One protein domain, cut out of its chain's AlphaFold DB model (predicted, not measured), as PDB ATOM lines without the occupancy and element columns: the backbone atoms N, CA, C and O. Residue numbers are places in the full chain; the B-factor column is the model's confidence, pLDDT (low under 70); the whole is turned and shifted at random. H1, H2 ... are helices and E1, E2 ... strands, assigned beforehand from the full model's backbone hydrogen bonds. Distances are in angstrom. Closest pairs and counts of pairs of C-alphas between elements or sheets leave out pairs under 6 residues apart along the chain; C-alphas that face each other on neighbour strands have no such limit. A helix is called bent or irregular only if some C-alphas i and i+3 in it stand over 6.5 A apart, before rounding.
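What this domain is: This is residues 136 to 146 and 201 to 328 of the 451 residues of an uncharacterized protein of Aphanomyces astaci (UniProt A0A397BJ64). A strongly twisted sheet of five strands, with its long strand E2 sharply bent, makes one end of the domain; a small three-stranded sheet, E8 to E10, packs on it through E8, and the little hairpin of E6 and E7 lies farther along. The long helix H3 makes an arm at the other end, and its residues 316 to 328 stick out. The printed part has 139 residues, with three named helices and ten named strands in the order E1 E2 E3 E4 H1 E5 H2 E6 E7 E8 E9 E10 H3, a mixed class of helices and strands. The large sheet runs E4 E3 E2 E1 E5, and its neighbour strands are antiparallel. The whole is only just compact, close to loose, with a radius of gyration of the C-alphas of 17.1 A, and it is elongated, spanning 57 by 35 by 24 A.

Where its parts are: Begin in the large sheet and find C-alpha 140 at (126.419, 140.832, 96.556), where E1, residues 140 to 144, begins. E2, residues 202 to 212, is the longest strand at 25.5 A; look for its bend of 81 degrees at C-alpha 209, (130.047, 131.979, 98.932). E3 holds residues 215 to 220 and is 14.8 A long, E4 holds residues 228 to 232 and is 13.6 A long, and E5 holds residues 242 to 245. The short helices are H1, residues 233 to 236, and H2, residues 246 to 251. Read on to E6 at residues 255 to 257, E7 at 264 to 266, E8 at 269 to 272, E9 at 285 to 288 and E10 at 294 to 296. H3, residues 308 to 328, runs 30.6 A and ends at C-alpha 328, (97.807, 142.586, 67.893).

How they stand to each other: In the large sheet E4 and E5 are the edge strands, and E2 E3 E4 form a meander, each strand the antiparallel neighbour of the one before. Look for N 143 and O 204, 2.8 A apart, between E1 and E2; N 217 and O 210, 2.8 A, in the hairpin of E2 and E3; N 218 and O 229, 2.9 A, in the hairpin of E3 and E4; and N 142 and O 243, 2.8 A, between E1 and E5. H1 is on this sheet at a height over the sheet of 5.3 A, over none of its strands. The closest C-alphas of E2 and E8 are those of Thr 207 and Tyr 269, 5.7 A apart. E8 E9 E10 form a second meander, with N 286 and O 271 at 2.8 A and N 295 and O 287 at 2.8 A. H2 only grazes both sheets; its closest C-alpha to E1 is that of Ser 249, 4.9 A from that of Val 140. In the hairpin of E6 and E7, N 256 and O 265 are 3.0 A apart; E7 runs on into E8 across a break of 2 residues, at 93 degrees. H3 is apart from E6 and E7 and is on neither the large sheet nor the sheet E8 E9 E10. In H2, 1 of 2 O i to N i+4 pairs is within hydrogen-bond range, in H3 15 of 17, and H1 is too short for such a pair.

The domain as a whole: The two farthest C-alphas, of Gly 214 and Leu 327, are 59.3 A apart. Residues 147 to 200 are not printed, and C-alphas 146 and 201 are 7.4 A apart across the cut. The links from E8 to E9 and from E10 to H3 are long. Mean pLDDT of the printed part is 76.4; look for values under 70 at residues 146, 240, 274 to 283 and 305 to 328.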
ATOM      1  N   LYS A 136     126.754 138.006 104.519       88.62
ATOM      2  CA  LYS A 136     126.002 136.739 104.575       88.62
ATOM      3  C   LYS A 136     126.091 135.990 103.228       88.62
ATOM      4  O   LYS A 136     126.120 136.625 102.176       88.62
ATOM      5  N   PRO A 137     126.167 134.640 103.203       89.94
ATOM      6  CA  PRO A 137     126.235 133.883 101.949       89.94
ATOM      7  C   PRO A 137     125.047 134.169 101.022       89.94
ATOM      8  O   PRO A 137     123.899 134.111 101.456       89.94
ATOM      9  N   GLY A 138     125.330 134.435  99.748       85.44
ATOM     10  CA  GLY A 138     124.353 134.886  98.753       85.44
ATOM     11  C   GLY A 138     124.242 136.408  98.608       85.44
ATOM     12  O   GLY A 138     123.640 136.867  97.644       85.44
ATOM     13  N   GLU A 139     124.844 137.203  99.497       92.00
ATOM     14  CA  GLU A 139     124.891 138.655  99.316       92.00
ATOM     15  C   GLU A 139     125.905 139.077  98.245       92.00
ATOM     16  O   GLU A 139     126.974 138.478  98.092       92.00
ATOM     17  N   VAL A 140     125.574 140.159  97.544       91.62
ATOM     18  CA  VAL A 140     126.419 140.832  96.556       91.62
ATOM     19  C   VAL A 140     126.916 142.144  97.150       91.62
ATOM     20  O   VAL A 140     126.126 142.953  97.639       91.62
ATOM     21  N   TRP A 141     128.228 142.353  97.103       92.56
ATOM     22  CA  TRP A 141     128.896 143.520  97.672       92.56
ATOM     23  C   TRP A 141     129.786 144.183  96.616       92.56
ATOM     24  O   TRP A 141     130.494 143.508  95.866       92.56
ATOM     25  N   ILE A 142     129.726 145.511  96.551       90.50
ATOM     26  CA  ILE A 142     130.402 146.352  95.561       90.50
ATOM     27  C   ILE A 142     131.371 147.268  96.307       90.50
ATOM     28  O   ILE A 142     130.950 148.032  97.175       90.50
ATOM     29  N   CYS A 143     132.655 147.208  95.961       89.38
ATOM     30  CA  CYS A 143     133.660 148.154  96.425       89.38
ATOM     31  C   CYS A 143     133.726 149.338  95.456       89.38
ATOM     32  O   CYS A 143     133.963 149.151  94.257       89.38
ATOM     33  N   ARG A 144     133.531 150.555  95.966       86.06
ATOM     34  CA  ARG A 144     133.728 151.806  95.213       86.06
ATOM     35  C   ARG A 144     135.077 152.430  95.572       86.06
ATOM     36  O   ARG A 144     135.547 152.299  96.695       86.06
ATOM     37  N   SER A 145     135.697 153.125  94.629       79.69
ATOM     38  CA  SER A 145     136.938 153.873  94.825       79.69
ATOM     39  C   SER A 145     136.628 155.337  95.122       79.69
ATOM     40  O   SER A 145     136.090 156.052  94.275       79.69
ATOM     41  N   THR A 146     137.012 155.830  96.299       58.91
ATOM     42  CA  THR A 146     137.161 157.278  96.498       58.91
ATOM     43  C   THR A 146     138.391 157.762  95.742       58.91
ATOM     44  O   THR A 146     139.471 157.195  95.897       58.91
ATOM     45  N   ASP A 201     133.460 154.424  89.125       77.56
ATOM     46  CA  ASP A 201     134.105 154.364  90.435       77.56
ATOM     47  C   ASP A 201     134.207 152.942  91.009       77.56
ATOM     48  O   ASP A 201     134.832 152.750  92.049       77.56
ATOM     49  N   ILE A 202     133.621 151.925  90.368       83.56
ATOM     50  CA  ILE A 202     133.636 150.555  90.899       83.56
ATOM     51  C   ILE A 202     135.043 149.944  90.783       83.56
ATOM     52  O   ILE A 202     135.608 149.817  89.687       83.56
ATOM     53  N   ALA A 203     135.574 149.548  91.942       84.75
ATOM     54  CA  ALA A 203     136.896 148.961  92.135       84.75
ATOM     55  C   ALA A 203     136.861 147.428  92.220       84.75
ATOM     56  O   ALA A 203     137.756 146.774  91.690       84.75
ATOM     57  N   ASP A 204     135.842 146.856  92.869       88.12
ATOM     58  CA  ASP A 204     135.670 145.406  93.021       88.12
ATOM     59  C   ASP A 204     134.180 145.039  93.151       88.12
ATOM     60  O   ASP A 204     133.362 145.858  93.574       88.12
ATOM     61  N   VAL A 205     133.816 143.809  92.789       91.56
ATOM     62  CA  VAL A 205     132.457 143.258  92.927       91.56
ATOM     63  C   VAL A 205     132.579 141.800  93.337       91.56
ATOM     64  O   VAL A 205     133.253 141.023  92.663       91.56
ATOM     65  N   ILE A 206     131.897 141.415  94.415       94.25
ATOM     66  CA  ILE A 206     131.927 140.046  94.931       94.25
ATOM     67  C   ILE A 206     130.521 139.508  95.200       94.25
ATOM     68  O   ILE A 206     129.605 140.253  95.544       94.25
ATOM     69  N   THR A 207     130.359 138.187  95.102       94.81
ATOM     70  CA  THR A 207     129.174 137.471  95.612       94.81
ATOM     71  C   THR A 207     129.608 136.445  96.655       94.81
ATOM     72  O   THR A 207     130.413 135.562  96.360       94.81
ATOM     73  N   VAL A 208     129.107 136.556  97.886       93.81
ATOM     74  CA  VAL A 208     129.619 135.815  99.050       93.81
ATOM     75  C   VAL A 208     129.237 134.330  98.983       93.81
ATOM     76  O   VAL A 208     128.063 133.971  99.032       93.81
ATOM     77  N   ILE A 209     130.234 133.442  98.942       90.38
ATOM     78  CA  ILE A 209     130.047 131.979  98.932       90.38
ATOM     79  C   ILE A 209     129.988 131.435 100.363       90.38
ATOM     80  O   ILE A 209     129.197 130.532 100.660       90.38
ATOM     81  N   LYS A 210     130.863 131.927 101.248       90.25
ATOM     82  CA  LYS A 210     131.002 131.481 102.641       90.25
ATOM     83  C   LYS A 210     131.797 132.513 103.446       90.25
ATOM     84  O   LYS A 210     132.804 133.012 102.961       90.25
ATOM     85  N   VAL A 211     131.426 132.722 104.708       88.25
ATOM     86  CA  VAL A 211     132.281 133.396 105.701       88.25
ATOM     87  C   VAL A 211     132.853 132.362 106.679       88.25
ATOM     88  O   VAL A 211     132.199 131.371 107.019       88.25
ATOM     89  N   SER A 212     134.104 132.563 107.078       86.00
ATOM     90  CA  SER A 212     134.900 131.737 107.994       86.00
ATOM     91  C   SER A 212     135.497 132.631 109.094       86.00
ATOM     92  O   SER A 212     135.402 133.856 109.007       86.00
ATOM     93  N   LYS A 213     136.143 132.068 110.131       84.38
ATOM     94  CA  LYS A 213     136.825 132.909 111.133       84.38
ATOM     95  C   LYS A 213     138.002 133.647 110.474       84.38
ATOM     96  O   LYS A 213     139.023 133.026 110.211       84.38
ATOM     97  N   GLY A 214     137.847 134.952 110.247       84.62
ATOM     98  CA  GLY A 214     138.874 135.826 109.667       84.62
ATOM     99  C   GLY A 214     138.879 135.926 108.135       84.62
ATOM    100  O   GLY A 214     139.625 136.739 107.604       84.62
ATOM    101  N   GLU A 215     138.042 135.171 107.415       91.06
ATOM    102  CA  GLU A 215     138.092 135.095 105.945       91.06
ATOM    103  C   GLU A 215     136.703 135.034 105.295       91.06
ATOM    104  O   GLU A 215     135.797 134.351 105.782       91.06
ATOM    105  N   ILE A 216     136.568 135.675 104.135       92.12
ATOM    106  CA  ILE A 216     135.403 135.603 103.249       92.12
ATOM    107  C   ILE A 216     135.838 134.909 101.958       92.12
ATOM    108  O   ILE A 216     136.755 135.372 101.285       92.12
ATOM    109  N   LEU A 217     135.155 133.828 101.586       92.81
ATOM    110  CA  LEU A 217     135.259 133.207 100.267       92.81
ATOM    111  C   LEU A 217     134.107 133.721  99.397       92.81
ATOM    112  O   LEU A 217     132.939 133.607  99.786       92.81
ATOM    113  N   ALA A 218     134.421 134.257  98.223       94.31
ATOM    114  CA  ALA A 218     133.454 134.858  97.311       94.31
ATOM    115  C   ALA A 218     133.765 134.552  95.836       94.31
ATOM    116  O   ALA A 218     134.875 134.146  95.492       94.31
ATOM    117  N   TRP A 219     132.778 134.750  94.961       93.69
ATOM    118  CA  TRP A 219     132.990 134.799  93.513       93.69
ATOM    119  C   TRP A 219     133.594 136.148  93.114       93.69
ATOM    120  O   TRP A 219     133.173 137.187  93.623       93.69
ATOM    121  N   ASP A 220     134.567 136.114  92.205       91.88
ATOM    122  CA  ASP A 220     135.238 137.276  91.617       91.88
ATOM    123  C   ASP A 220     134.378 137.844  90.472       91.88
ATOM    124  O   ASP A 220     134.259 137.233  89.409       91.88
ATOM    125  N   GLY A 221     133.746 139.001  90.693       88.31
ATOM    126  CA  GLY A 221     132.864 139.648  89.717       88.31
ATOM    127  C   GLY A 221     133.594 140.352  88.566       88.31
ATOM    128  O   GLY A 221     132.946 140.745  87.594       88.31
ATOM    129  N   PHE A 222     134.919 140.502  88.639       85.88
ATOM    130  CA  PHE A 222     135.748 141.051  87.558       85.88
ATOM    131  C   PHE A 222     136.359 139.959  86.669       85.88
ATOM    132  O   PHE A 222     136.671 140.216  85.503       85.88
ATOM    133  N   ALA A 223     136.506 138.735  87.177       81.56
ATOM    134  CA  ALA A 223     136.993 137.601  86.404       81.56
ATOM    135  C   ALA A 223     136.088 137.289  85.201       81.56
ATOM    136  O   ALA A 223     134.872 137.146  85.328       81.56
ATOM    137  N   GLN A 224     136.689 137.146  84.015       75.94
ATOM    138  CA  GLN A 224     135.951 136.816  82.788       75.94
ATOM    139  C   GLN A 224     135.268 135.440  82.890       75.94
ATOM    140  O   GLN A 224     134.097 135.318  82.526       75.94
ATOM    141  N   GLN A 225     135.981 134.457  83.449       81.12
ATOM    142  CA  GLN A 225     135.526 133.091  83.740       81.12
ATOM    143  C   GLN A 225     135.136 132.924  85.221       81.12
ATOM    144  O   GLN A 225     135.479 133.764  86.057       81.12
ATOM    145  N   ILE A 226     134.477 131.808  85.559       83.62
ATOM    146  CA  ILE A 226     134.165 131.423  86.946       83.62
ATOM    147  C   ILE A 226     135.458 131.337  87.773       83.62
ATOM    148  O   ILE A 226     136.301 130.470  87.544       83.62
ATOM    149  N   LYS A 227     135.600 132.212  88.775       89.94
ATOM    150  CA  LYS A 227     136.774 132.277  89.654       89.94
ATOM    151  C   LYS A 227     136.374 132.656  91.077       89.94
ATOM    152  O   LYS A 227     135.509 133.504  91.285       89.94
ATOM    153  N   GLN A 228     137.026 132.039  92.058       91.62
ATOM    154  CA  GLN A 228     136.854 132.360  93.476       91.62
ATOM    155  C   GLN A 228     137.985 133.264  93.977       91.62
ATOM    156  O   GLN A 228     139.120 133.192  93.498       91.62
ATOM    157  N   LYS A 229     137.661 134.107  94.956       91.44
ATOM    158  CA  LYS A 229     138.563 135.035  95.637       91.44
ATOM    159  C   LYS A 229     138.364 134.894  97.144       91.44
ATOM    160  O   LYS A 229     137.227 134.827  97.614       91.44
ATOM    161  N   THR A 230     139.464 134.876  97.890       92.44
ATOM    162  CA  THR A 230     139.446 134.988  99.354       92.44
ATOM    163  C   THR A 230     139.811 136.417  99.739       92.44
ATOM    164  O   THR A 230     140.778 136.970  99.215       92.44
ATOM    165  N   LEU A 231     139.044 137.010 100.649       89.69
ATOM    166  CA  LEU A 231     139.313 138.301 101.281       89.69
ATOM    167  C   LEU A 231     139.498 138.088 102.785       89.69
ATOM    168  O   LEU A 231     138.822 137.230 103.363       89.69
ATOM    169  N   LYS A 232     140.351 138.881 103.441       90.69
ATOM    170  CA  LYS A 232     140.361 138.904 104.907       90.69
ATOM    171  C   LYS A 232     139.143 139.664 105.419       90.69
ATOM    172  O   LYS A 232     138.755 140.695 104.872       90.69
ATOM    173  N   LEU A 233     138.550 139.151 106.488       87.25
ATOM    174  CA  LEU A 233     137.360 139.729 107.104       87.25
ATOM    175  C   LEU A 233     137.660 141.063 107.806       87.25
ATOM    176  O   LEU A 233     136.822 141.961 107.793       87.25
ATOM    177  N   ASP A 234     138.846 141.201 108.404       83.69
ATOM    178  CA  ASP A 234     139.265 142.413 109.112       83.69
ATOM    179  C   ASP A 234     139.636 143.560 108.161       83.69
ATOM    180  O   ASP A 234     139.602 144.721 108.562       83.69
ATOM    181  N   GLU A 235     140.004 143.257 106.919       84.25
ATOM    182  CA  GLU A 235     140.148 144.240 105.839       84.25
ATOM    183  C   GLU A 235     138.750 144.643 105.347       84.25
ATOM    184  O   GLU A 235     138.346 145.793 105.509       84.25
ATOM    185  N   PHE A 236     137.939 143.668 104.915       85.44
ATOM    186  CA  PHE A 236     136.593 143.890 104.372       85.44
ATOM    187  C   PHE A 236     135.656 144.721 105.270       85.44
ATOM    188  O   PHE A 236     134.962 145.599 104.771       85.44
ATOM    189  N   VAL A 237     135.614 144.459 106.583       81.06
ATOM    190  CA  VAL A 237     134.706 145.167 107.517       81.06
ATOM    191  C   VAL A 237     135.224 146.561 107.909       81.06
ATOM    192  O   VAL A 237     134.462 147.395 108.389       81.06
ATOM    193  N   ARG A 238     136.521 146.829 107.717       77.62
ATOM    194  CA  ARG A 238     137.173 148.109 108.049       77.62
ATOM    195  C   ARG A 238     137.170 149.073 106.864       77.62
ATOM    196  O   ARG A 238     137.110 150.288 107.051       77.62
ATOM    197  N   ASP A 239     137.210 148.521 105.658       74.81
ATOM    198  CA  ASP A 239     137.065 149.246 104.407       74.81
ATOM    199  C   ASP A 239     135.601 149.684 104.222       74.81
ATOM    200  O   ASP A 239     134.800 148.991 103.593       74.81
ATOM    201  N   ASN A 240     135.266 150.899 104.677       68.75
ATOM    202  CA  ASN A 240     133.972 151.583 104.447       68.75
ATOM    203  C   ASN A 240     133.621 151.819 102.951       68.75
ATOM    204  O   ASN A 240     132.697 152.560 102.621       68.75
ATOM    205  N   MET A 241     134.382 151.207 102.045       83.38
ATOM    206  CA  MET A 241     134.265 151.239 100.592       83.38
ATOM    207  C   MET A 241     133.279 150.187 100.060       83.38
ATOM    208  O   MET A 241     132.804 150.310  98.929       83.38
ATOM    209  N   TRP A 242     132.988 149.150 100.857       88.12
ATOM    210  CA  TRP A 242     132.099 148.043 100.506       88.12
ATOM    211  C   TRP A 242     130.636 148.353 100.835       88.12
ATOM    212  O   TRP A 242     130.244 148.440 101.997       88.12
ATOM    213  N   ALA A 243     129.797 148.431  99.803       88.06
ATOM    214  CA  ALA A 243     128.348 148.553  99.931       88.06
ATOM    215  C   ALA A 243     127.647 147.265  99.472       88.06
ATOM    216  O   ALA A 243     127.938 146.739  98.397       88.06
ATOM    217  N   ARG A 244     126.690 146.765 100.262       89.31
ATOM    218  CA  ARG A 244     125.839 145.631  99.872       89.31
ATOM    219  C   ARG A 244     124.765 146.084  98.886       89.31
ATOM    220  O   ARG A 244     123.927 146.913  99.237       89.31
ATOM    221  N   ASP A 245     124.715 145.472  97.708       88.00
ATOM    222  CA  ASP A 245     123.620 145.686  96.764       88.00
ATOM    223  C   ASP A 245     122.422 144.796  97.128       88.00
ATOM    224  O   ASP A 245     122.490 143.564  97.073       88.00
ATOM    225  N   SER A 246     121.311 145.414  97.532       85.75
ATOM    226  CA  SER A 246     120.114 144.701  97.989       85.75
ATOM    227  C   SER A 246     119.291 144.080  96.858       85.75
ATOM    228  O   SER A 246     118.544 143.137  97.123       85.75
ATOM    229  N   HIS A 247     119.415 144.568  95.621       86.62
ATOM    230  CA  HIS A 247     118.721 144.024  94.456       86.62
ATOM    231  C   HIS A 247     119.445 142.771  93.957       86.62
ATOM    232  O   HIS A 247     118.854 141.691  93.909       86.62
ATOM    233  N   PHE A 248     120.748 142.875  93.692       89.81
ATOM    234  CA  PHE A 248     121.566 141.754  93.244       89.81
ATOM    235  C   PHE A 248     121.621 140.627  94.282       89.81
ATOM    236  O   PHE A 248     121.457 139.468  93.903       89.81
ATOM    237  N   SER A 249     121.719 140.944  95.581       89.44
ATOM    238  CA  SER A 249     121.634 139.939  96.663       89.44
ATOM    239  C   SER A 249     120.326 139.136  96.645       89.44
ATOM    240  O   SER A 249     120.314 137.972  97.032       89.44
ATOM    241  N   GLN A 250     119.212 139.725  96.192       85.81
ATOM    242  CA  GLN A 250     117.933 139.015  96.080       85.81
ATOM    243  C   GLN A 250     117.826 138.157  94.815       85.81
ATOM    244  O   GLN A 250     117.022 137.221  94.801       85.81
ATOM    245  N   CYS A 251     118.607 138.454  93.774       85.75
ATOM    246  CA  CYS A 251     118.647 137.694  92.523       85.75
ATOM    247  C   CYS A 251     119.483 136.405  92.632       85.75
ATOM    248  O   CYS A 251     119.186 135.438  91.925       85.75
ATOM    249  N   ILE A 252     120.480 136.352  93.524       89.94
ATOM    250  CA  ILE A 252     121.323 135.161  93.716       89.94
ATOM    251  C   ILE A 252     120.477 133.934  94.085       89.94
ATOM    252  O   ILE A 252     119.593 133.973  94.939       89.94
ATOM    253  N   GLY A 253     120.748 132.815  93.415       82.06
ATOM    254  CA  GLY A 253     120.052 131.544  93.592       82.06
ATOM    255  C   GLY A 253     118.669 131.460  92.936       82.06
ATOM    256  O   GLY A 253     118.115 130.358  92.890       82.06
ATOM    257  N   ARG A 254     118.113 132.560  92.405       84.44
ATOM    258  CA  ARG A 254     116.853 132.540  91.641       84.44
ATOM    259  C   ARG A 254     117.070 132.066  90.207       84.44
ATOM    260  O   ARG A 254     118.175 132.146  89.669       84.44
ATOM    261  N   CYS A 255     115.990 131.602  89.582       86.25
ATOM    262  CA  CYS A 255     115.967 131.298  88.156       86.25
ATOM    263  C   CYS A 255     115.376 132.446  87.337       86.25
ATOM    264  O   CYS A 255     114.462 133.132  87.787       86.25
ATOM    265  N   PHE A 256     115.880 132.606  86.120       86.38
ATOM    266  CA  PHE A 256     115.511 133.635  85.146       86.38
ATOM    267  C   PHE A 256     115.473 133.005  83.745       86.38
ATOM    268  O   PHE A 256     115.942 131.880  83.566       86.38
ATOM    269  N   MET A 257     114.924 133.702  82.747       84.62
ATOM    270  CA  MET A 257     114.929 133.227  81.354       84.62
ATOM    271  C   MET A 257     116.066 133.886  80.570       84.62
ATOM    272  O   MET A 257     116.230 135.104  80.623       84.62
ATOM    273  N   SER A 258     116.849 133.108  79.823       83.94
ATOM    274  CA  SER A 258     117.827 133.639  78.869       83.94
ATOM    275  C   SER A 258     117.096 134.428  77.785       83.94
ATOM    276  O   SER A 258     116.193 133.907  77.130       83.94
ATOM    277  N   THR A 259     117.495 135.682  77.571       77.88
ATOM    278  CA  THR A 259     116.911 136.554  76.537       77.88
ATOM    279  C   THR A 259     117.259 136.120  75.115       77.88
ATOM    280  O   THR A 259     116.604 136.563  74.178       77.88
ATOM    281  N   HIS A 260     118.278 135.271  74.946       73.38
ATOM    282  CA  HIS A 260     118.771 134.828  73.638       73.38
ATOM    283  C   HIS A 260     118.274 133.426  73.271       73.38
ATOM    284  O   HIS A 260     117.955 133.169  72.115       73.38
ATOM    285  N   GLU A 261     118.167 132.535  74.257       74.69
ATOM    286  CA  GLU A 261     117.856 131.115  74.040       74.69
ATOM    287  C   GLU A 261     116.466 130.709  74.551       74.69
ATOM    288  O   GLU A 261     115.990 129.615  74.252       74.69
ATOM    289  N   ASN A 262     115.815 131.556  75.362       77.38
ATOM    290  CA  ASN A 262     114.594 131.220  76.105       77.38
ATOM    291  C   ASN A 262     114.757 129.970  77.011       77.38
ATOM    292  O   ASN A 262     113.798 129.250  77.296       77.38
ATOM    293  N   THR A 263     115.984 129.723  77.480       78.88
ATOM    294  CA  THR A 263     116.371 128.674  78.436       78.88
ATOM    295  C   THR A 263     116.279 129.195  79.880       78.88
ATOM    296  O   THR A 263     116.651 130.339  80.147       78.88
ATOM    297  N   PRO A 264     115.767 128.410  80.848       84.19
ATOM    298  CA  PRO A 264     115.736 128.820  82.250       84.19
ATOM    299  C   PRO A 264     117.094 128.568  82.929       84.19
ATOM    300  O   PRO A 264     117.429 127.420  83.218       84.19
ATOM    301  N   TYR A 265     117.841 129.629  83.239       83.62
ATOM    302  CA  TYR A 265     119.118 129.558  83.964       83.62
ATOM    303  C   TYR A 265     118.945 129.927  85.446       83.62
ATOM    304  O   TYR A 265     117.908 130.458  85.852       83.62
ATOM    305  N   LYS A 266     119.953 129.645  86.279       86.44
ATOM    306  CA  LYS A 266     119.988 129.994  87.710       86.44
ATOM    307  C   LYS A 266     121.128 130.974  87.969       86.44
ATOM    308  O   LYS A 266     122.266 130.651  87.658       86.44
ATOM    309  N   CYS A 267     120.848 132.145  88.541       89.50
ATOM    310  CA  CYS A 267     121.891 133.123  88.859       89.50
ATOM    311  C   CYS A 267     122.778 132.593  90.000       89.50
ATOM    312  O   CYS A 267     122.307 132.404  91.123       89.50
ATOM    313  N   LEU A 268     124.052 132.335  89.707       90.06
ATOM    314  CA  LEU A 268     125.062 131.888  90.667       90.06
ATOM    315  C   LEU A 268     125.785 133.079  91.310       90.06
ATOM    316  O   LEU A 268     126.003 133.077  92.523       90.06
ATOM    317  N   TYR A 269     126.152 134.079  90.504       93.50
ATOM    318  CA  TYR A 269     126.775 135.324  90.958       93.50
ATOM    319  C   TYR A 269     126.534 136.487  89.989       93.50
ATOM    320  O   TYR A 269     126.045 136.293  88.874       93.50
ATOM    321  N   VAL A 270     126.875 137.704  90.420       91.81
ATOM    322  CA  VAL A 270     126.874 138.900  89.563       91.81
ATOM    323  C   VAL A 270     128.306 139.273  89.190       91.81
ATOM    324  O   VAL A 270     129.186 139.325  90.049       91.81
ATOM    325  N   ALA A 271     128.523 139.553  87.906       91.00
ATOM    326  CA  ALA A 271     129.799 139.993  87.351       91.00
ATOM    327  C   ALA A 271     129.634 141.296  86.556       91.00
ATOM    328  O   ALA A 271     128.543 141.611  86.085       91.00
ATOM    329  N   ILE A 272     130.719 142.039  86.350       86.81
ATOM    330  CA  ILE A 272     130.749 143.172  85.417       86.81
ATOM    331  C   ILE A 272     130.957 142.648  83.988       86.81
ATOM    332  O   ILE A 272     131.767 141.748  83.756       86.81
ATOM    333  N   LYS A 273     130.209 143.191  83.016       76.62
ATOM    334  CA  LYS A 273     130.267 142.803  81.592       76.62
ATOM    335  C   LYS A 273     131.642 143.067  80.980       76.62
ATOM    336  O   LYS A 273     132.176 142.208  80.289       76.62
ATOM    337  N   SER A 274     132.190 144.258  81.214       66.00
ATOM    338  CA  SER A 274     133.485 144.698  80.694       66.00
ATOM    339  C   SER A 274     134.020 145.863  81.520       66.00
ATOM    340  O   SER A 274     133.272 146.784  81.843       66.00
ATOM    341  N   VAL A 275     135.329 145.866  81.783       57.25
ATOM    342  CA  VAL A 275     136.049 146.974  82.444       57.25
ATOM    343  C   VAL A 275     135.933 148.287  81.647       57.25
ATOM    344  O   VAL A 275     136.021 149.368  82.222       57.25
ATOM    345  N   HIS A 276     135.676 148.198  80.337       52.47
ATOM    346  CA  HIS A 276     135.503 149.346  79.442       52.47
ATOM    347  C   HIS A 276     134.049 149.840  79.339       52.47
ATOM    348  O   HIS A 276     133.827 150.977  78.940       52.47
ATOM    349  N   MET A 277     133.047 149.048  79.749       52.06
ATOM    350  CA  MET A 277     131.630 149.472  79.764       52.06
ATOM    351  C   MET A 277     131.266 150.247  81.039       52.06
ATOM    352  O   MET A 277     130.157 150.145  81.562       52.06
ATOM    353  N   ARG A 278     132.217 151.038  81.544       51.72
ATOM    354  CA  ARG A 278     132.014 151.945  82.677       51.72
ATOM    355  C   ARG A 278     131.098 153.118  82.326       51.72
ATOM    356  O   ARG A 278     130.437 153.605  83.236       51.72
ATOM    357  N   ASN A 279     131.032 153.508  81.046       44.78
ATOM    358  CA  ASN A 279     130.427 154.758  80.567       44.78
ATOM    359  C   ASN A 279     129.268 154.542  79.564       44.78
ATOM    360  O   ASN A 279     129.067 155.326  78.640       44.78
ATOM    361  N   THR A 280     128.532 153.430  79.677       41.72
ATOM    362  CA  THR A 280     127.416 153.099  78.770       41.72
ATOM    363  C   THR A 280     126.155 152.777  79.562       41.72
ATOM    364  O   THR A 280     126.162 151.847  80.366       41.72
ATOM    365  N   HIS A 281     125.065 153.503  79.300       41.31
ATOM    366  CA  HIS A 281     123.845 153.487  80.120       41.31
ATOM    367  C   HIS A 281     123.104 152.132  80.222       41.31
ATOM    368  O   HIS A 281     122.232 151.997  81.078       41.31
ATOM    369  N   GLU A 282     123.429 151.111  79.415       48.00
ATOM    370  CA  GLU A 282     122.718 149.819  79.424       48.00
ATOM    371  C   GLU A 282     123.431 148.702  80.221       48.00
ATOM    372  O   GLU A 282     123.920 147.697  79.690       48.00
ATOM    373  N   GLY A 283     123.419 148.866  81.546       62.12
ATOM    374  CA  GLY A 283     123.697 147.815  82.530       62.12
ATOM    375  C   GLY A 283     125.123 147.263  82.493       62.12
ATOM    376  O   GLY A 283     125.388 146.272  81.818       62.12
ATOM    377  N   ALA A 284     126.027 147.836  83.289       75.38
ATOM    378  CA  ALA A 284     127.414 147.367  83.411       75.38
ATOM    379  C   ALA A 284     127.554 145.942  83.996       75.38
ATOM    380  O   ALA A 284     128.614 145.329  83.872       75.38
ATOM    381  N   PHE A 285     126.501 145.405  84.618       87.00
ATOM    382  CA  PHE A 285     126.475 144.093  85.268       87.00
ATOM    383  C   PHE A 285     125.840 143.005  84.382       87.00
ATOM    384  O   PHE A 285     125.058 143.288  83.472       87.00
ATOM    385  N   ALA A 286     126.156 141.747  84.679       90.06
ATOM    386  CA  ALA A 286     125.567 140.540  84.112       90.06
ATOM    387  C   ALA A 286     125.312 139.512  85.225       90.06
ATOM    388  O   ALA A 286     126.070 139.435  86.196       90.06
ATOM    389  N   PHE A 287     124.267 138.702  85.069       91.50
ATOM    390  CA  PHE A 287     124.071 137.511  85.895       91.50
ATOM    391  C   PHE A 287     124.889 136.371  85.287       91.50
ATOM    392  O   PHE A 287     124.768 136.103  84.094       91.50
ATOM    393  N   VAL A 288     125.716 135.705  86.088       90.75
ATOM    394  CA  VAL A 288     126.447 134.502  85.673       90.75
ATOM    395  C   VAL A 288     125.730 133.283  86.235       90.75
ATOM    396  O   VAL A 288     125.273 133.310  87.382       90.75
ATOM    397  N   ASP A 289     125.596 132.234  85.431       89.56
ATOM    398  CA  ASP A 289     124.970 130.978  85.841       89.56
ATOM    399  C   ASP A 289     125.972 129.924  86.348       89.56
ATOM    400  O   ASP A 289     127.121 130.227  86.672       89.56
ATOM    401  N   THR A 290     125.510 128.682  86.492       84.31
ATOM    402  CA  THR A 290     126.312 127.538  86.949       84.31
ATOM    403  C   THR A 290     127.280 126.983  85.905       84.31
ATOM    404  O   THR A 290     128.177 126.233  86.276       84.31
ATOM    405  N   GLU A 291     127.111 127.332  84.631       83.25
ATOM    406  CA  GLU A 291     127.962 126.892  83.516       83.25
ATOM    407  C   GLU A 291     129.001 127.968  83.148       83.25
ATOM    408  O   GLU A 291     130.037 127.671  82.556       83.25
ATOM    409  N   GLY A 292     128.768 129.211  83.580       83.25
ATOM    410  CA  GLY A 292     129.648 130.366  83.386       83.25
ATOM    411  C   GLY A 292     129.139 131.340  82.329       83.25
ATOM    412  O   GLY A 292     129.795 132.348  82.053       83.25
ATOM    413  N   SER A 293     127.964 131.070  81.761       86.50
ATOM    414  CA  SER A 293     127.340 131.910  80.745       86.50
ATOM    415  C   SER A 293     126.837 133.214  81.364       86.50
ATOM    416  O   SER A 293     126.318 133.256  82.483       86.50
ATOM    417  N   ARG A 294     127.041 134.314  80.632       88.69
ATOM    418  CA  ARG A 294     126.786 135.690  81.080       88.69
ATOM    419  C   ARG A 294     125.483 136.207  80.479       88.69
ATOM    420  O   ARG A 294     125.416 136.508  79.291       88.69
ATOM    421  N   HIS A 295     124.469 136.361  81.320       87.38
ATOM    422  CA  HIS A 295     123.120 136.784  80.948       87.38
ATOM    423  C   HIS A 295     122.871 138.261  81.271       87.38
ATOM    424  O   HIS A 295     123.433 138.822  82.217       87.38
ATOM    425  N   ARG A 296     121.974 138.902  80.510       86.19
ATOM    426  CA  ARG A 296     121.475 140.253  80.813       86.19
ATOM    427  C   ARG A 296     120.805 140.259  82.194       86.19
ATOM    428  O   ARG A 296     119.949 139.416  82.457       86.19
ATOM    429  N   THR A 297     121.158 141.230  83.039       86.44
ATOM    430  CA  THR A 297     120.488 141.485  84.326       86.44
ATOM    431  C   THR A 297     118.988 141.682  84.132       86.44
ATOM    432  O   THR A 297     118.570 142.429  83.245       86.44
ATOM    433  N   GLN A 298     118.191 141.042  84.981       83.50
ATOM    434  CA  GLN A 298     116.729 141.051  84.924       83.50
ATOM    435  C   GLN A 298     116.139 141.525  86.251       83.50
ATOM    436  O   GLN A 298     116.728 141.321  87.313       83.50
ATOM    437  N   MET A 299     114.964 142.150  86.177       82.81
ATOM    438  CA  MET A 299     114.224 142.582  87.357       82.81
ATOM    439  C   MET A 299     113.689 141.380  88.148       82.81
ATOM    440  O   MET A 299     113.531 140.275  87.629       82.81
ATOM    441  N   LEU A 300     113.452 141.582  89.445       80.06
ATOM    442  CA  LEU A 300     113.166 140.500  90.396       80.06
ATOM    443  C   LEU A 300     111.787 139.837  90.185       80.06
ATOM    444  O   LEU A 300     111.563 138.712  90.631       80.06
ATOM    445  N   ASP A 301     110.883 140.538  89.505       77.19
ATOM    446  CA  ASP A 301     109.574 140.080  89.023       77.19
ATOM    447  C   ASP A 301     109.678 139.087  87.851       77.19
ATOM    448  O   ASP A 301     108.870 138.169  87.733       77.19
ATOM    449  N   SER A 302     110.728 139.220  87.040       78.88
ATOM    450  CA  SER A 302     111.066 138.346  85.913       78.88
ATOM    451  C   SER A 302     111.678 137.010  86.367       78.88
ATOM    452  O   SER A 302     111.975 136.141  85.545       78.88
ATOM    453  N   ALA A 303     111.873 136.823  87.678       77.06
ATOM    454  CA  ALA A 303     112.392 135.589  88.252       77.06
ATOM    455  C   ALA A 303     111.362 134.449  88.158       77.06
ATOM    456  O   ALA A 303     110.312 134.457  88.808       77.06
ATOM    457  N   VAL A 304     111.686 133.410  87.388       76.06
ATOM    458  CA  VAL A 304     110.833 132.233  87.222       76.06
ATOM    459  C   VAL A 304     110.898 131.365  88.475       76.06
ATOM    460  O   VAL A 304     111.954 130.871  88.875       76.06
ATOM    461  N   THR A 305     109.740 131.122  89.083       60.03
ATOM    462  CA  THR A 305     109.634 130.254  90.259       60.03
ATOM    463  C   THR A 305     110.000 128.806  89.914       60.03
ATOM    464  O   THR A 305     109.456 128.192  88.996       60.03
ATOM    465  N   THR A 306     110.925 128.223  90.682       53.12
ATOM    466  CA  THR A 306     111.449 126.863  90.446       53.12
ATOM    467  C   THR A 306     110.428 125.754  90.709       53.12
ATOM    468  O   THR A 306     110.614 124.626  90.247       53.12
ATOM    469  N   ASN A 307     109.331 126.070  91.404       46.19
ATOM    470  CA  ASN A 307     108.234 125.158  91.696       46.19
ATOM    471  C   ASN A 307     107.652 124.589  90.389       46.19
ATOM    472  O   ASN A 307     107.118 125.324  89.560       46.19
ATOM    473  N   SER A 308     107.750 123.271  90.192       49.12
ATOM    474  CA  SER A 308     107.456 122.615  88.908       49.12
ATOM    475  C   SER A 308     106.023 122.826  88.404       49.12
ATOM    476  O   SER A 308     105.800 122.840  87.195       49.12
ATOM    477  N   LYS A 309     105.068 123.082  89.307       39.41
ATOM    478  CA  LYS A 309     103.692 123.473  88.957       39.41
ATOM    479  C   LYS A 309     103.641 124.851  88.279       39.41
ATOM    480  O   LYS A 309     102.946 125.022  87.279       39.41
ATOM    481  N   LEU A 310     104.420 125.812  88.777       43.25
ATOM    482  CA  LEU A 310     104.517 127.165  88.219       43.25
ATOM    483  C   LEU A 310     105.446 127.236  86.999       43.25
ATOM    484  O   LEU A 310     105.167 128.021  86.100       43.25
ATOM    485  N   LYS A 311     106.456 126.360  86.876       47.50
ATOM    486  CA  LYS A 311     107.248 126.220  85.632       47.50
ATOM    487  C   LYS A 311     106.379 125.936  84.399       47.50
ATOM    488  O   LYS A 311     106.765 126.304  83.292       47.50
ATOM    489  N   ASN A 312     105.228 125.281  84.562       43.50
ATOM    490  CA  ASN A 312     104.260 125.094  83.477       43.50
ATOM    491  C   ASN A 312     103.385 126.341  83.301       43.50
ATOM    492  O   ASN A 312     103.321 126.866  82.194       43.50
ATOM    493  N   LEU A 313     102.803 126.872  84.385       38.56
ATOM    494  CA  LEU A 313     101.961 128.075  84.342       38.56
ATOM    495  C   LEU A 313     102.680 129.281  83.709       38.56
ATOM    496  O   LEU A 313     102.121 129.930  82.833       38.56
ATOM    497  N   ALA A 314     103.930 129.549  84.095       43.34
ATOM    498  CA  ALA A 314     104.733 130.647  83.562       43.34
ATOM    499  C   ALA A 314     105.027 130.471  82.064       43.34
ATOM    500  O   ALA A 314     104.857 131.413  81.295       43.34
ATOM    501  N   ARG A 315     105.379 129.257  81.610       48.91
ATOM    502  CA  ARG A 315     105.549 128.973  80.171       48.91
ATOM    503  C   ARG A 315     104.237 129.124  79.397       48.91
ATOM    504  O   ARG A 315     104.254 129.657  78.288       48.91
ATOM    505  N   THR A 316     103.101 128.729  79.970       48.72
ATOM    506  CA  THR A 316     101.775 128.963  79.376       48.72
ATOM    507  C   THR A 316     101.438 130.453  79.303       48.72
ATOM    508  O   THR A 316     101.009 130.907  78.251       48.72
ATOM    509  N   LEU A 317     101.686 131.235  80.358       42.88
ATOM    510  CA  LEU A 317     101.407 132.677  80.382       42.88
ATOM    511  C   LEU A 317     102.320 133.468  79.434       42.88
ATOM    512  O   LEU A 317     101.821 134.277  78.658       42.88
ATOM    513  N   ILE A 318     103.627 133.190  79.414       51.22
ATOM    514  CA  ILE A 318     104.579 133.838  78.494       51.22
ATOM    515  C   ILE A 318     104.240 133.483  77.037       51.22
ATOM    516  O   ILE A 318     104.175 134.362  76.180       51.22
ATOM    517  N   SER A 319     103.941 132.212  76.738       50.50
ATOM    518  CA  SER A 319     103.550 131.817  75.376       50.50
ATOM    519  C   SER A 319     102.147 132.289  74.970       50.50
ATOM    520  O   SER A 319     101.915 132.498  73.781       50.50
ATOM    521  N   ALA A 320     101.229 132.521  75.915       42.47
ATOM    522  CA  ALA A 320      99.953 133.190  75.656       42.47
ATOM    523  C   ALA A 320     100.148 134.690  75.384       42.47
ATOM    524  O   ALA A 320      99.620 135.194  74.396       42.47
ATOM    525  N   SER A 321     100.968 135.379  76.185       38.09
ATOM    526  CA  SER A 321     101.319 136.793  75.994       38.09
ATOM    527  C   SER A 321     101.971 137.030  74.627       38.09
ATOM    528  O   SER A 321     101.554 137.915  73.882       38.09
ATOM    529  N   ASN A 322     102.921 136.175  74.234       46.84
ATOM    530  CA  ASN A 322     103.580 136.275  72.930       46.84
ATOM    531  C   ASN A 322     102.612 136.005  71.761       46.84
ATOM    532  O   ASN A 322     102.717 136.653  70.721       46.84
ATOM    533  N   ARG A 323     101.629 135.105  71.925       50.69
ATOM    534  CA  ARG A 323     100.550 134.904  70.934       50.69
ATOM    535  C   ARG A 323      99.607 136.107  70.857       50.69
ATOM    536  O   ARG A 323      99.187 136.455  69.760       50.69
ATOM    537  N   LEU A 324      99.300 136.748  71.985       41.00
ATOM    538  CA  LEU A 324      98.441 137.933  72.032       41.00
ATOM    539  C   LEU A 324      99.117 139.143  71.364       41.00
ATOM    540  O   LEU A 324      98.487 139.820  70.557       41.00
ATOM    541  N   GLY A 325     100.419 139.348  71.597       42.44
ATOM    542  CA  GLY A 325     101.215 140.353  70.881       42.44
ATOM    543  C   GLY A 325     101.293 140.087  69.371       42.44
ATOM    544  O   GLY A 325     101.080 140.992  68.567       42.44
ATOM    545  N   GLN A 326     101.508 138.832  68.958       47.84
ATOM    546  CA  GLN A 326     101.485 138.457  67.536       47.84
ATOM    547  C   GLN A 326     100.098 138.610  66.886       47.84
ATOM    548  O   GLN A 326     100.021 138.879  65.688       47.84
ATOM    549  N   LEU A 327      99.007 138.475  67.648       46.16
ATOM    550  CA  LEU A 327      97.656 138.795  67.179       46.16
ATOM    551  C   LEU A 327      97.465 140.306  67.005       46.16
ATOM    552  O   LEU A 327      97.019 140.718  65.939       46.16
ATOM    553  N   ALA A 328      97.885 141.125  67.977       42.81
ATOM    554  CA  ALA A 328      97.807 142.586  67.893       42.81
ATOM    555  C   ALA A 328      98.551 143.143  66.659       42.81
ATOM    556  O   ALA A 328      97.997 143.940  65.896       42.81
TER     557      ALA A 328